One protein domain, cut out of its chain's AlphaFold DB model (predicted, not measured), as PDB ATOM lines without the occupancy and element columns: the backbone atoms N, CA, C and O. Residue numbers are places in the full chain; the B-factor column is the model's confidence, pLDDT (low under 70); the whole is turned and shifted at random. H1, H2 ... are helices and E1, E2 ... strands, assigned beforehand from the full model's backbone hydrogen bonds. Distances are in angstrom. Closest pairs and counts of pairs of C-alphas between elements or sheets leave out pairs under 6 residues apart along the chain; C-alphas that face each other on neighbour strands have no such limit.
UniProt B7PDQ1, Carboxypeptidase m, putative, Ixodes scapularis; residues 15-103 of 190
ATOM      1  N   VAL A  15     171.855 137.801 194.958       79.25
ATOM      2  CA  VAL A  15     170.909 138.705 194.305       79.25
ATOM      3  C   VAL A  15     171.454 139.072 192.928       79.25
ATOM      4  O   VAL A  15     172.589 139.536 192.804       79.25
ATOM      5  N   HIS A  16     170.634 138.885 191.897       81.12
ATOM      6  CA  HIS A  16     170.939 139.285 190.527       81.12
ATOM      7  C   HIS A  16     170.036 140.453 190.128       81.12
ATOM      8  O   HIS A  16     168.814 140.345 190.226       81.12
ATOM      9  N   LEU A  17     170.635 141.554 189.682       82.56
ATOM     10  CA  LEU A  17     169.942 142.711 189.132       82.56
ATOM     11  C   LEU A  17     170.292 142.806 187.651       82.56
ATOM     12  O   LEU A  17     171.464 142.891 187.287       82.56
ATOM     13  N   VAL A  18     169.273 142.722 186.807       84.69
ATOM     14  CA  VAL A  18     169.416 142.638 185.355       84.69
ATOM     15  C   VAL A  18     168.672 143.810 184.737       84.69
ATOM     16  O   VAL A  18     167.516 144.053 185.080       84.69
ATOM     17  N   ALA A  19     169.350 144.540 183.862       84.00
ATOM     18  CA  ALA A  19     168.870 145.765 183.240       84.00
ATOM     19  C   ALA A  19     168.925 145.676 181.709       84.00
ATOM     20  O   ALA A  19     169.560 144.773 181.164       84.00
ATOM     21  N   ASN A  20     168.228 146.607 181.039       82.56
ATOM     22  CA  ASN A  20     168.221 146.761 179.577       82.56
ATOM     23  C   ASN A  20     167.983 145.408 178.870       82.56
ATOM     24  O   ASN A  20     168.787 144.883 178.103       82.56
ATOM     25  N   ILE A  21     166.850 144.798 179.242       82.25
ATOM     26  CA  ILE A  21     166.288 143.611 178.579       82.25
ATOM     27  C   ILE A  21     165.744 144.023 177.203       82.25
ATOM     28  O   ILE A  21     165.893 143.307 176.214       82.25
ATOM     29  N   TYR A  22     165.158 145.217 177.142       78.62
ATOM     30  CA  TYR A  22     164.803 145.900 175.909       78.62
ATOM     31  C   TYR A  22     165.920 146.894 175.574       78.62
ATOM     32  O   TYR A  22     166.213 147.778 176.378       78.62
ATOM     33  N   GLY A  23     166.569 146.725 174.418       67.19
ATOM     34  CA  GLY A  23     167.717 147.545 174.017       67.19
ATOM     35  C   GLY A  23     167.390 149.036 173.877       67.19
ATOM     36  O   GLY A  23     168.209 149.882 174.225       67.19
ATOM     37  N   ASN A  24     166.151 149.350 173.492       72.06
ATOM     38  CA  ASN A  24     165.626 150.711 173.371       72.06
ATOM     39  C   ASN A  24     165.208 151.356 174.708       72.06
ATOM     40  O   ASN A  24     164.630 152.441 174.702       72.06
ATOM     41  N   ASP A  25     165.490 150.716 175.848       77.38
ATOM     42  CA  ASP A  25     165.345 151.299 177.185       77.38
ATOM     43  C   ASP A  25     166.732 151.642 177.774       77.38
ATOM     44  O   ASP A  25     167.302 150.872 178.565       77.38
ATOM     45  N   PRO A  26     167.321 152.791 177.381       75.81
ATOM     46  CA  PRO A  26     168.632 153.211 177.869       75.81
ATOM     47  C   PRO A  26     168.592 153.611 179.349       75.81
ATOM     48  O   PRO A  26     169.590 153.468 180.052       75.81
ATOM     49  N   VAL A  27     167.435 154.045 179.861       78.88
ATOM     50  CA  VAL A  27     167.296 154.523 181.245       78.88
ATOM     51  C   VAL A  27     167.636 153.408 182.227       78.88
ATOM     52  O   VAL A  27     168.404 153.617 183.165       78.88
ATOM     53  N   THR A  28     167.119 152.200 181.999       77.75
ATOM     54  CA  THR A  28     167.356 151.070 182.905       77.75
ATOM     55  C   THR A  28     168.838 150.654 182.941       77.75
ATOM     56  O   THR A  28     169.330 150.269 184.006       77.75
ATOM     57  N   ARG A  29     169.576 150.789 181.826       82.31
ATOM     58  CA  ARG A  29     171.033 150.543 181.753       82.31
ATOM     59  C   ARG A  29     171.808 151.541 182.607       82.31
ATOM     60  O   ARG A  29     172.599 151.135 183.457       82.31
ATOM     61  N   GLU A  30     171.543 152.830 182.413       81.44
ATOM     62  CA  GLU A  30     172.245 153.905 183.120       81.44
ATOM     63  C   GLU A  30     171.950 153.891 184.624       81.44
ATOM     64  O   GLU A  30     172.854 154.038 185.445       81.44
ATOM     65  N   VAL A  31     170.707 153.591 185.017       80.38
ATOM     66  CA  VAL A  31     170.334 153.384 186.427       80.38
ATOM     67  C   VAL A  31     171.132 152.237 187.058       80.38
ATOM     68  O   VAL A  31     171.584 152.353 188.201       80.38
ATOM     69  N   ALA A  32     171.319 151.128 186.337       82.19
ATOM     70  CA  ALA A  32     172.084 149.988 186.834       82.19
ATOM     71  C   ALA A  32     173.581 150.303 186.974       82.19
ATOM     72  O   ALA A  32     174.191 149.885 187.960       82.19
ATOM     73  N   LEU A  33     174.161 151.061 186.037       84.31
ATOM     74  CA  LEU A  33     175.546 151.537 186.128       84.31
ATOM     75  C   LEU A  33     175.728 152.486 187.315       84.31
ATOM     76  O   LEU A  33     176.592 152.263 188.160       84.31
ATOM     77  N   GLN A  34     174.836 153.464 187.461       83.00
ATOM     78  CA  GLN A  34     174.889 154.416 188.564       83.00
ATOM     79  C   GLN A  34     174.723 153.740 189.937       83.00
ATOM     80  O   GLN A  34     175.327 154.166 190.924       83.00
ATOM     81  N   LEU A  35     173.924 152.672 190.024       81.75
ATOM     82  CA  LEU A  35     173.827 151.846 191.229       81.75
ATOM     83  C   LEU A  35     175.171 151.178 191.564       81.75
ATOM     84  O   LEU A  35     175.547 151.139 192.737       81.75
ATOM     85  N   VAL A  36     175.893 150.652 190.569       86.69
ATOM     86  CA  VAL A  36     177.213 150.035 190.786       86.69
ATOM     87  C   VAL A  36     178.192 151.064 191.343       86.69
ATOM     88  O   VAL A  36     178.813 150.794 192.373       86.69
ATOM     89  N   ASP A  37     178.265 152.246 190.733       86.69
ATOM     90  CA  ASP A  37     179.147 153.323 191.193       86.69
ATOM     91  C   ASP A  37     178.796 153.753 192.620       86.69
ATOM     92  O   ASP A  37     179.663 153.772 193.498       86.69
ATOM     93  N   TYR A  38     177.506 153.967 192.906       83.19
ATOM     94  CA  TYR A  38     177.048 154.313 194.250       83.19
ATOM     95  C   TYR A  38     177.470 153.272 195.291       83.19
ATOM     96  O   TYR A  38     177.990 153.634 196.349       83.19
ATOM     97  N   VAL A  39     177.263 151.980 195.013       83.94
ATOM     98  CA  VAL A  39     177.617 150.896 195.941       83.94
ATOM     99  C   VAL A  39     179.128 150.852 196.174       83.94
ATOM    100  O   VAL A  39     179.565 150.660 197.309       83.94
ATOM    101  N   VAL A  40     179.944 151.054 195.137       88.00
ATOM    102  CA  VAL A  40     181.410 151.037 195.248       88.00
ATOM    103  C   VAL A  40     181.932 152.237 196.043       88.00
ATOM    104  O   VAL A  40     182.785 152.058 196.919       88.00
ATOM    105  N   GLU A  41     181.411 153.433 195.780       88.06
ATOM    106  CA  GLU A  41     181.813 154.679 196.444       88.06
ATOM    107  C   GLU A  41     181.372 154.744 197.908       88.06
ATOM    108  O   GLU A  41     182.095 155.267 198.767       88.06
ATOM    109  N   ASN A  42     180.183 154.214 198.201       83.81
ATOM    110  CA  ASN A  42     179.550 154.326 199.511       83.81
ATOM    111  C   ASN A  42     179.706 153.076 200.365       83.81
ATOM    112  O   ASN A  42     179.266 153.092 201.511       83.81
ATOM    113  N   LYS A  43     180.402 152.035 199.882       83.81
ATOM    114  CA  LYS A  43     180.591 150.784 200.630       83.81
ATOM    115  C   LYS A  43     180.986 151.022 202.085       83.81
ATOM    116  O   LYS A  43     180.417 150.369 202.942       83.81
ATOM    117  N   GLN A  44     181.921 151.934 202.380       84.88
ATOM    118  CA  GLN A  44     182.380 152.229 203.752       84.88
ATOM    119  C   GLN A  44     181.664 153.409 204.435       84.88
ATOM    120  O   GLN A  44     181.921 153.665 205.606       84.88
ATOM    121  N   LYS A  45     180.833 154.163 203.710       85.75
ATOM    122  CA  LYS A  45     180.222 155.417 204.191       85.75
ATOM    123  C   LYS A  45     178.757 155.235 204.568       85.75
ATOM    124  O   LYS A  45     178.278 155.869 205.499       85.75
ATOM    125  N   ASP A  46     178.067 154.382 203.824       81.75
ATOM    126  CA  ASP A  46     176.648 154.119 203.965       81.75
ATOM    127  C   ASP A  46     176.451 152.762 204.654       81.75
ATOM    128  O   ASP A  46     176.901 151.721 204.164       81.75
ATOM    129  N   GLN A  47     175.799 152.786 205.819       78.12
ATOM    130  CA  GLN A  47     175.538 151.599 206.633       78.12
ATOM    131  C   GLN A  47     174.653 150.585 205.899       78.12
ATOM    132  O   GLN A  47     174.815 149.379 206.086       78.12
ATOM    133  N   ASP A  48     173.767 151.064 205.035       75.75
ATOM    134  CA  ASP A  48     172.831 150.250 204.273       75.75
ATOM    135  C   ASP A  48     173.558 149.483 203.161       75.75
ATOM    136  O   ASP A  48     173.394 148.272 202.982       75.75
ATOM    137  N   VAL A  49     174.462 150.174 202.466       78.75
ATOM    138  CA  VAL A  49     175.347 149.565 201.467       78.75
ATOM    139  C   VAL A  49     176.301 148.571 202.128       78.75
ATOM    140  O   VAL A  49     176.497 147.471 201.607       78.75
ATOM    141  N   ALA A  50     176.880 148.924 203.277       81.81
ATOM    142  CA  ALA A  50     177.727 148.017 204.043       81.81
ATOM    143  C   ALA A  50     176.963 146.743 204.433       81.81
ATOM    144  O   ALA A  50     177.416 145.642 204.120       81.81
ATOM    145  N   TRP A  51     175.765 146.896 205.007       79.81
ATOM    146  CA  TRP A  51     174.902 145.779 205.385       79.81
ATOM    147  C   TRP A  51     174.587 144.873 204.193       79.81
ATOM    148  O   TRP A  51     174.697 143.650 204.313       79.81
ATOM    149  N   LEU A  52     174.244 145.447 203.035       78.00
ATOM    150  CA  LEU A  52     173.961 144.682 201.819       78.00
ATOM    151  C   LEU A  52     175.174 143.842 201.396       78.00
ATOM    152  O   LEU A  52     175.028 142.660 201.089       78.00
ATOM    153  N   LEU A  53     176.365 144.438 201.393       82.38
ATOM    154  CA  LEU A  53     177.595 143.762 200.978       82.38
ATOM    155  C   LEU A  53     178.065 142.694 201.979       82.38
ATOM    156  O   LEU A  53     178.745 141.749 201.568       82.38
ATOM    157  N   ASP A  54     177.705 142.835 203.255       81.38
ATOM    158  CA  ASP A  54     178.017 141.877 204.322       81.38
ATOM    159  C   ASP A  54     177.027 140.697 204.359       81.38
ATOM    160  O   ASP A  54     177.390 139.589 204.761       81.38
ATOM    161  N   ASN A  55     175.781 140.906 203.920       74.81
ATOM    162  CA  ASN A  55     174.705 139.914 204.037       74.81
ATOM    163  C   ASN A  55     174.281 139.276 202.712       74.81
ATOM    164  O   ASN A  55     173.557 138.282 202.737       74.81
ATOM    165  N   ALA A  56     174.720 139.798 201.567       78.06
ATOM    166  CA  ALA A  56     174.377 139.261 200.257       78.06
ATOM    167  C   ALA A  56     175.538 139.358 199.260       78.06
ATOM    168  O   ALA A  56     176.508 140.105 199.418       78.06
ATOM    169  N   ARG A  57     175.412 138.587 198.182       81.88
ATOM    170  CA  ARG A  57     176.214 138.744 196.967       81.88
ATOM    171  C   ARG A  57     175.360 139.447 195.935       81.88
ATOM    172  O   ARG A  57     174.298 138.941 195.599       81.88
ATOM    173  N   LEU A  58     175.820 140.581 195.421       83.19
ATOM    174  CA  LEU A  58     175.119 141.314 194.373       83.19
ATOM    175  C   LEU A  58     175.831 141.114 193.030       83.19
ATOM    176  O   LEU A  58     177.016 141.421 192.876       83.19
ATOM    177  N   SER A  59     175.109 140.614 192.036       86.19
ATOM    178  CA  SER A  59     175.535 140.618 190.637       86.19
ATOM    179  C   SER A  59     174.652 141.576 189.857       86.19
ATOM    180  O   SER A  59     173.440 141.402 189.838       86.19
ATOM    181  N   VAL A  60     175.257 142.567 189.206       85.94
ATOM    182  CA  VAL A  60     174.554 143.516 188.337       85.94
ATOM    183  C   VAL A  60     174.967 143.246 186.895       85.94
ATOM    184  O   VAL A  60     176.161 143.136 186.617       85.94
ATOM    185  N   VAL A  61     173.987 143.117 186.002       88.38
ATOM    186  CA  VAL A  61     174.165 143.002 184.550       88.38
ATOM    187  C   VAL A  61     173.492 144.225 183.918       88.38
ATOM    188  O   VAL A  61     172.264 144.246 183.830       88.38
ATOM    189  N   PRO A  62     174.263 145.264 183.542       82.81
ATOM    190  CA  PRO A  62     173.703 146.541 183.088       82.81
ATOM    191  C   PRO A  62     172.936 146.471 181.763       82.81
ATOM    192  O   PRO A  62     172.027 147.263 181.546       82.81
ATOM    193  N   SER A  63     173.292 145.534 180.883       84.56
ATOM    194  CA  SER A  63     172.557 145.258 179.649       84.56
ATOM    195  C   SER A  63     172.678 143.789 179.279       84.56
ATOM    196  O   SER A  63     173.765 143.210 179.350       84.56
ATOM    197  N   VAL A  64     171.542 143.187 178.935       85.38
ATOM    198  CA  VAL A  64     171.466 141.830 178.371       85.38
ATOM    199  C   VAL A  64     171.295 141.883 176.857       85.38
ATOM    200  O   VAL A  64     171.722 140.962 176.169       85.38
ATOM    201  N   ASN A  65     170.698 142.959 176.346       77.44
ATOM    202  CA  ASN A  65     170.373 143.160 174.940       77.44
ATOM    203  C   ASN A  65     171.255 144.268 174.345       77.44
ATOM    204  O   ASN A  65     170.800 145.376 174.052       77.44
ATOM    205  N   VAL A  66     172.555 143.977 174.263       78.75
ATOM    206  CA  VAL A  66     173.590 144.927 173.821       78.75
ATOM    207  C   VAL A  66     173.403 145.293 172.349       78.75
ATOM    208  O   VAL A  66     173.481 146.461 171.992       78.75
ATOM    209  N   ASP A  67     173.072 144.311 171.518       80.31
ATOM    210  CA  ASP A  67     172.798 144.459 170.091       80.31
ATOM    211  C   ASP A  67     171.581 145.351 169.821       80.31
ATOM    212  O   ASP A  67     171.660 146.276 169.011       80.31
ATOM    213  N   GLY A  68     170.473 145.142 170.539       74.06
ATOM    214  CA  GLY A  68     169.307 146.018 170.440       74.06
ATOM    215  C   GLY A  68     169.585 147.436 170.946       74.06
ATOM    216  O   GLY A  68     169.019 148.396 170.423       74.06
ATOM    217  N   SER A  69     170.454 147.585 171.952       71.94
ATOM    218  CA  SER A  69     170.876 148.897 172.460       71.94
ATOM    219  C   SER A  69     171.738 149.645 171.448       71.94
ATOM    220  O   SER A  69     171.529 150.839 171.265       71.94
ATOM    221  N   ASP A  70     172.676 148.966 170.790       79.06
ATOM    222  CA  ASP A  70     173.560 149.569 169.785       79.06
ATOM    223  C   ASP A  70     172.797 149.939 168.502       79.06
ATOM    224  O   ASP A  70     173.141 150.906 167.826       79.06
ATOM    225  N   ALA A  71     171.727 149.201 168.189       75.50
ATOM    226  CA  ALA A  71     170.822 149.495 167.081       75.50
ATOM    227  C   ALA A  71     169.781 150.590 167.395       75.50
ATOM    228  O   ALA A  71     169.036 150.994 166.502       75.50
ATOM    229  N   SER A  72     169.691 151.059 168.646       71.44
ATOM    230  CA  SER A  72     168.700 152.061 169.055       71.44
ATOM    231  C   SER A  72     169.147 153.480 168.705       71.44
ATOM    232  O   SER A  72     170.300 153.857 168.912       71.44
ATOM    233  N   ILE A  73     168.214 154.301 168.217       73.25
ATOM    234  CA  ILE A  73     168.490 155.683 167.812       73.25
ATOM    235  C   ILE A  73     168.133 156.641 168.961       73.25
ATOM    236  O   ILE A  73     166.979 156.666 169.408       73.25
ATOM    237  N   PRO A  74     169.082 157.463 169.455       67.50
ATOM    238  CA  PRO A  74     168.791 158.464 170.476       67.50
ATOM    239  C   PRO A  74     167.667 159.415 170.041       67.50
ATOM    240  O   PRO A  74     167.733 160.027 168.978       67.50
ATOM    241  N   GLY A  75     166.647 159.564 170.890       64.38
ATOM    242  CA  GLY A  75     165.499 160.447 170.643       64.38
ATOM    243  C   GLY A  75     164.323 159.801 169.903       64.38
ATOM    244  O   GLY A  75     163.267 160.426 169.798       64.38
ATOM    245  N   GLU A  76     164.451 158.554 169.446       63.41
ATOM    246  CA  GLU A  76     163.362 157.832 168.787       63.41
ATOM    247  C   GLU A  76     162.476 157.114 169.823       63.41
ATOM    248  O   GLU A  76     162.654 155.945 170.163       63.41
ATOM    249  N   CYS A  77     161.500 157.840 170.375       58.72
ATOM    250  CA  CYS A  77     160.545 157.305 171.348       58.72
ATOM    251  C   CYS A  77     159.410 156.532 170.654       58.72
ATOM    252  O   CYS A  77     158.261 156.975 170.654       58.72
ATOM    253  N   ILE A  78     159.702 155.376 170.056       55.50
ATOM    254  CA  ILE A  78     158.668 154.491 169.485       55.50
ATOM    255  C   ILE A  78     158.161 153.528 170.572       55.50
ATOM    256  O   ILE A  78     158.441 152.334 170.589       55.50
ATOM    257  N   GLY A  79     157.458 154.082 171.555       51.59
ATOM    258  CA  GLY A  79     156.898 153.372 172.705       51.59
ATOM    259  C   GLY A  79     156.113 154.342 173.585       51.59
ATOM    260  O   GLY A  79     156.303 155.554 173.472       51.59
ATOM    261  N   MET A  80     155.199 153.843 174.433       40.38
ATOM    262  CA  MET A  80     154.499 154.703 175.405       40.38
ATOM    263  C   MET A  80     155.516 155.595 176.138       40.38
ATOM    264  O   MET A  80     156.601 155.111 176.454       40.38
ATOM    265  N   PRO A  81     155.200 156.874 176.405       40.78
ATOM    266  CA  PRO A  81     156.198 157.884 176.739       40.78
ATOM    267  C   PRO A  81     156.937 157.551 178.042       40.78
ATOM    268  O   PRO A  81     156.460 157.855 179.135       40.78
ATOM    269  N   SER A  82     158.129 156.965 177.943       44.50
ATOM    270  CA  SER A  82     159.039 156.761 179.069       44.50
ATOM    271  C   SER A  82     160.108 157.859 179.105       44.50
ATOM    272  O   SER A  82     161.172 157.765 178.513       44.50
ATOM    273  N   TYR A  83     159.762 158.905 179.857       47.81
ATOM    274  CA  TYR A  83     160.598 159.629 180.827       47.81
ATOM    275  C   TYR A  83     161.946 160.250 180.377       47.81
ATOM    276  O   TYR A  83     162.971 159.589 180.264       47.81
ATOM    277  N   GLN A  84     161.958 161.588 180.268       50.09
ATOM    278  CA  GLN A  84     163.123 162.434 179.952       50.09
ATOM    279  C   GLN A  84     164.179 162.535 181.088       50.09
ATOM    280  O   GLN A  84     164.008 163.203 182.114       50.09
ATOM    281  N   ASP A  85     165.277 161.826 180.864       59.97
ATOM    282  CA  ASP A  85     166.731 162.057 181.019       59.97
ATOM    283  C   ASP A  85     167.416 163.098 181.952       59.97
ATOM    284  O   ASP A  85     168.611 163.323 181.830       59.97
ATOM    285  N   GLN A  86     166.789 163.710 182.961       47.78
ATOM    286  CA  GLN A  86     167.586 164.392 184.030       47.78
ATOM    287  C   GLN A  86     167.095 164.133 185.451       47.78
ATOM    288  O   GLN A  86     167.772 164.417 186.443       47.78
ATOM    289  N   ARG A  87     165.916 163.528 185.575       51.59
ATOM    290  CA  ARG A  87     165.371 163.110 186.865       51.59
ATOM    291  C   ARG A  87     165.815 161.712 187.259       51.59
ATOM    292  O   ARG A  87     165.785 161.433 188.447       51.59
ATOM    293  N   ALA A  88     166.262 160.876 186.319       48.97
ATOM    294  CA  ALA A  88     166.662 159.497 186.588       48.97
ATOM    295  C   ALA A  88     167.799 159.427 187.615       48.97
ATOM    296  O   ALA A  88     167.618 158.806 188.652       48.97
ATOM    297  N   ALA A  89     168.896 160.170 187.439       47.03
ATOM    298  CA  ALA A  89     170.010 160.135 188.390       47.03
ATOM    299  C   ALA A  89     169.648 160.637 189.798       47.03
ATOM    300  O   ALA A  89     170.134 160.117 190.807       47.03
ATOM    301  N   ARG A  90     168.752 161.628 189.882       52.00
ATOM    302  CA  ARG A  90     168.210 162.134 191.150       52.00
ATOM    303  C   ARG A  90     167.203 161.157 191.762       52.00
ATOM    304  O   ARG A  90     167.200 160.980 192.976       52.00
ATOM    305  N   ALA A  91     166.395 160.503 190.932       50.91
ATOM    306  CA  ALA A  91     165.445 159.472 191.320       50.91
ATOM    307  C   ALA A  91     166.165 158.211 191.796       50.91
ATOM    308  O   ALA A  91     165.745 157.658 192.798       50.91
ATOM    309  N   VAL A  92     167.288 157.815 191.187       53.88
ATOM    310  CA  VAL A  92     168.174 156.757 191.693       53.88
ATOM    311  C   VAL A  92     168.691 157.154 193.059       53.88
ATOM    312  O   VAL A  92     168.463 156.430 194.013       53.88
ATOM    313  N   LYS A  93     169.275 158.345 193.209       48.31
ATOM    314  CA  LYS A  93     169.810 158.815 194.498       48.31
ATOM    315  C   LYS A  93     168.744 158.927 195.605       48.31
ATOM    316  O   LYS A  93     169.072 158.773 196.775       48.31
ATOM    317  N   MET A  94     167.477 159.163 195.249       51.16
ATOM    318  CA  MET A  94     166.330 159.195 196.174       51.16
ATOM    319  C   MET A  94     165.686 157.818 196.405       51.16
ATOM    320  O   MET A  94     165.166 157.560 197.488       51.16
ATOM    321  N   ALA A  95     165.714 156.927 195.414       52.12
ATOM    322  CA  ALA A  95     165.094 155.607 195.470       52.12
ATOM    323  C   ALA A  95     166.043 154.538 196.009       52.12
ATOM    324  O   ALA A  95     165.560 153.592 196.616       52.12
ATOM    325  N   LEU A  96     167.364 154.676 195.851       53.50
ATOM    326  CA  LEU A  96     168.354 153.699 196.312       53.50
ATOM    327  C   LEU A  96     168.313 153.505 197.825       53.50
ATOM    328  O   LEU A  96     168.221 152.354 198.243       53.50
ATOM    329  N   PRO A  97     168.251 154.570 198.650       47.38
ATOM    330  CA  PRO A  97     167.978 154.404 200.066       47.38
ATOM    331  C   PRO A  97     166.617 153.739 200.287       47.38
ATOM    332  O   PRO A  97     166.493 152.928 201.172       47.38
ATOM    333  N   GLY A  98     165.586 153.958 199.469       46.00
ATOM    334  CA  GLY A  98     164.299 153.250 199.609       46.00
ATOM    335  C   GLY A  98     164.314 151.765 199.195       46.00
ATOM    336  O   GLY A  98     163.565 150.958 199.758       46.00
ATOM    337  N   VAL A  99     165.149 151.405 198.217       53.28
ATOM    338  CA  VAL A  99     165.369 150.039 197.708       53.28
ATOM    339  C   VAL A  99     166.269 149.255 198.665       53.28
ATOM    340  O   VAL A  99     166.021 148.070 198.888       53.28
ATOM    341  N   LEU A 100     167.251 149.927 199.273       52.53
ATOM    342  CA  LEU A 100     168.170 149.380 200.268       52.53
ATOM    343  C   LEU A 100     167.550 149.429 201.680       52.53
ATOM    344  O   LEU A 100     167.266 148.372 202.228       52.53
ATOM    345  N   ALA A 101     167.165 150.597 202.222       45.12
ATOM    346  CA  ALA A 101     166.600 150.822 203.576       45.12
ATOM    347  C   ALA A 101     165.306 150.063 203.906       45.12
ATOM    348  O   ALA A 101     164.865 150.030 205.059       45.12
ATOM    349  N   LYS A 102     164.736 149.330 202.948       52.38
ATOM    350  CA  LYS A 102     163.868 148.183 203.242       52.38
ATOM    351  C   LYS A 102     164.678 146.927 203.576       52.38
ATOM    352  O   LYS A 102     164.241 145.826 203.248       52.38
ATOM    353  N   HIS A 103     165.788 147.060 204.313       51.38
ATOM    354  CA  HIS A 103     166.583 145.944 204.842       51.38
ATOM    355  C   HIS A 103     165.704 144.912 205.550       51.38
ATOM    356  O   HIS A 103     165.955 143.718 205.449       51.38
TER     357      HIS A 103
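AT A GLANCE: This is residues 15 to 103 of the 190 residues of the protein "Carboxypeptidase m, putative" of Ixodes scapularis (UniProt B7PDQ1). A long helix, H1, forms the middle of an elongated body, with a ribbon of two parallel strands, E1 and E2, along one side and a second helix, H4, crossing it on the other. H2 closes one end, about perpendicular to H1, while the small helix H3 and the long loop of residues 71 to 87 lie toward the other end. The printed part has 89 residues with four named helices and two named strands, in the order E1 H1 H2 E2 H3 H4, and its class is mostly helix. It is only just compact, close to loose, with a radius of gyration of the C-alphas of 14.4 A, and it spans 41 by 24 by 20 A.

HOW THE PARTS SIT: E1, residues 15 to 18, and E2, residues 57 to 61, are parallel neighbours at 9 degrees. N 15 and O 57 are within hydrogen-bond range at 2.8 A, as are N 59 and O 15 at 2.8 A. With H1, residues 26 to 42, and H2, residues 47 to 55, they make a strand-helix-strand unit, two parallel neighbour strands with helices between, whose crossover is right-handed. The closest C-alphas of H1 and E2, those of Ala 32 and Val 60, are 7.1 A apart. H1, with residues 39 to 42 alone, and H2 only just touch, only at the corner, with 3 pairs of C-alphas within 8 A; the closest are those of Val 39 and Val 49, 6.1 A apart, and the lines are about perpendicular at 87 degrees. H1 is close to H3, residues 66 to 70, but not clearly touching, the closest C-alphas being those of Pro 26 and Ser 69 at 7.3 A. H4, residues 88 to 100, touches H1 at a steep tilt of 58 degrees, the same way, with the C-alphas of Val 31 and Val 92 closest at 6.6 A. With residues 97 to 100 alone it touches H2, where the C-alphas of Asp 48 and Leu 100 are closest at 6.2 A. H4 is apart from E1 and from E2. In H1, H2 and H3 every O i to N i+4 pair is within hydrogen-bond range; in H4 it is 7 of 9.

IN THESE COORDINATES: E1 begins at C-alpha 15, (170.909, 138.705, 194.305). H1, residues 26 to 42, is 24.3 A long and starts at (168.632, 153.211, 177.869). H2 measures 12.0 A and E2 13.3 A. H4 is 17.1 A long and ends at C-alpha 100, (168.170, 149.380, 200.268).

THE WHOLE: The two C-alphas farthest apart, those of Asp 54 and Ile 78, are 41.8 A apart. The printed part has no cut, and the link from H3 to H4 is long, with 17 residues. Mean pLDDT of the printed part is 71.0; residue 23 and residues 74 to 103 are under 70.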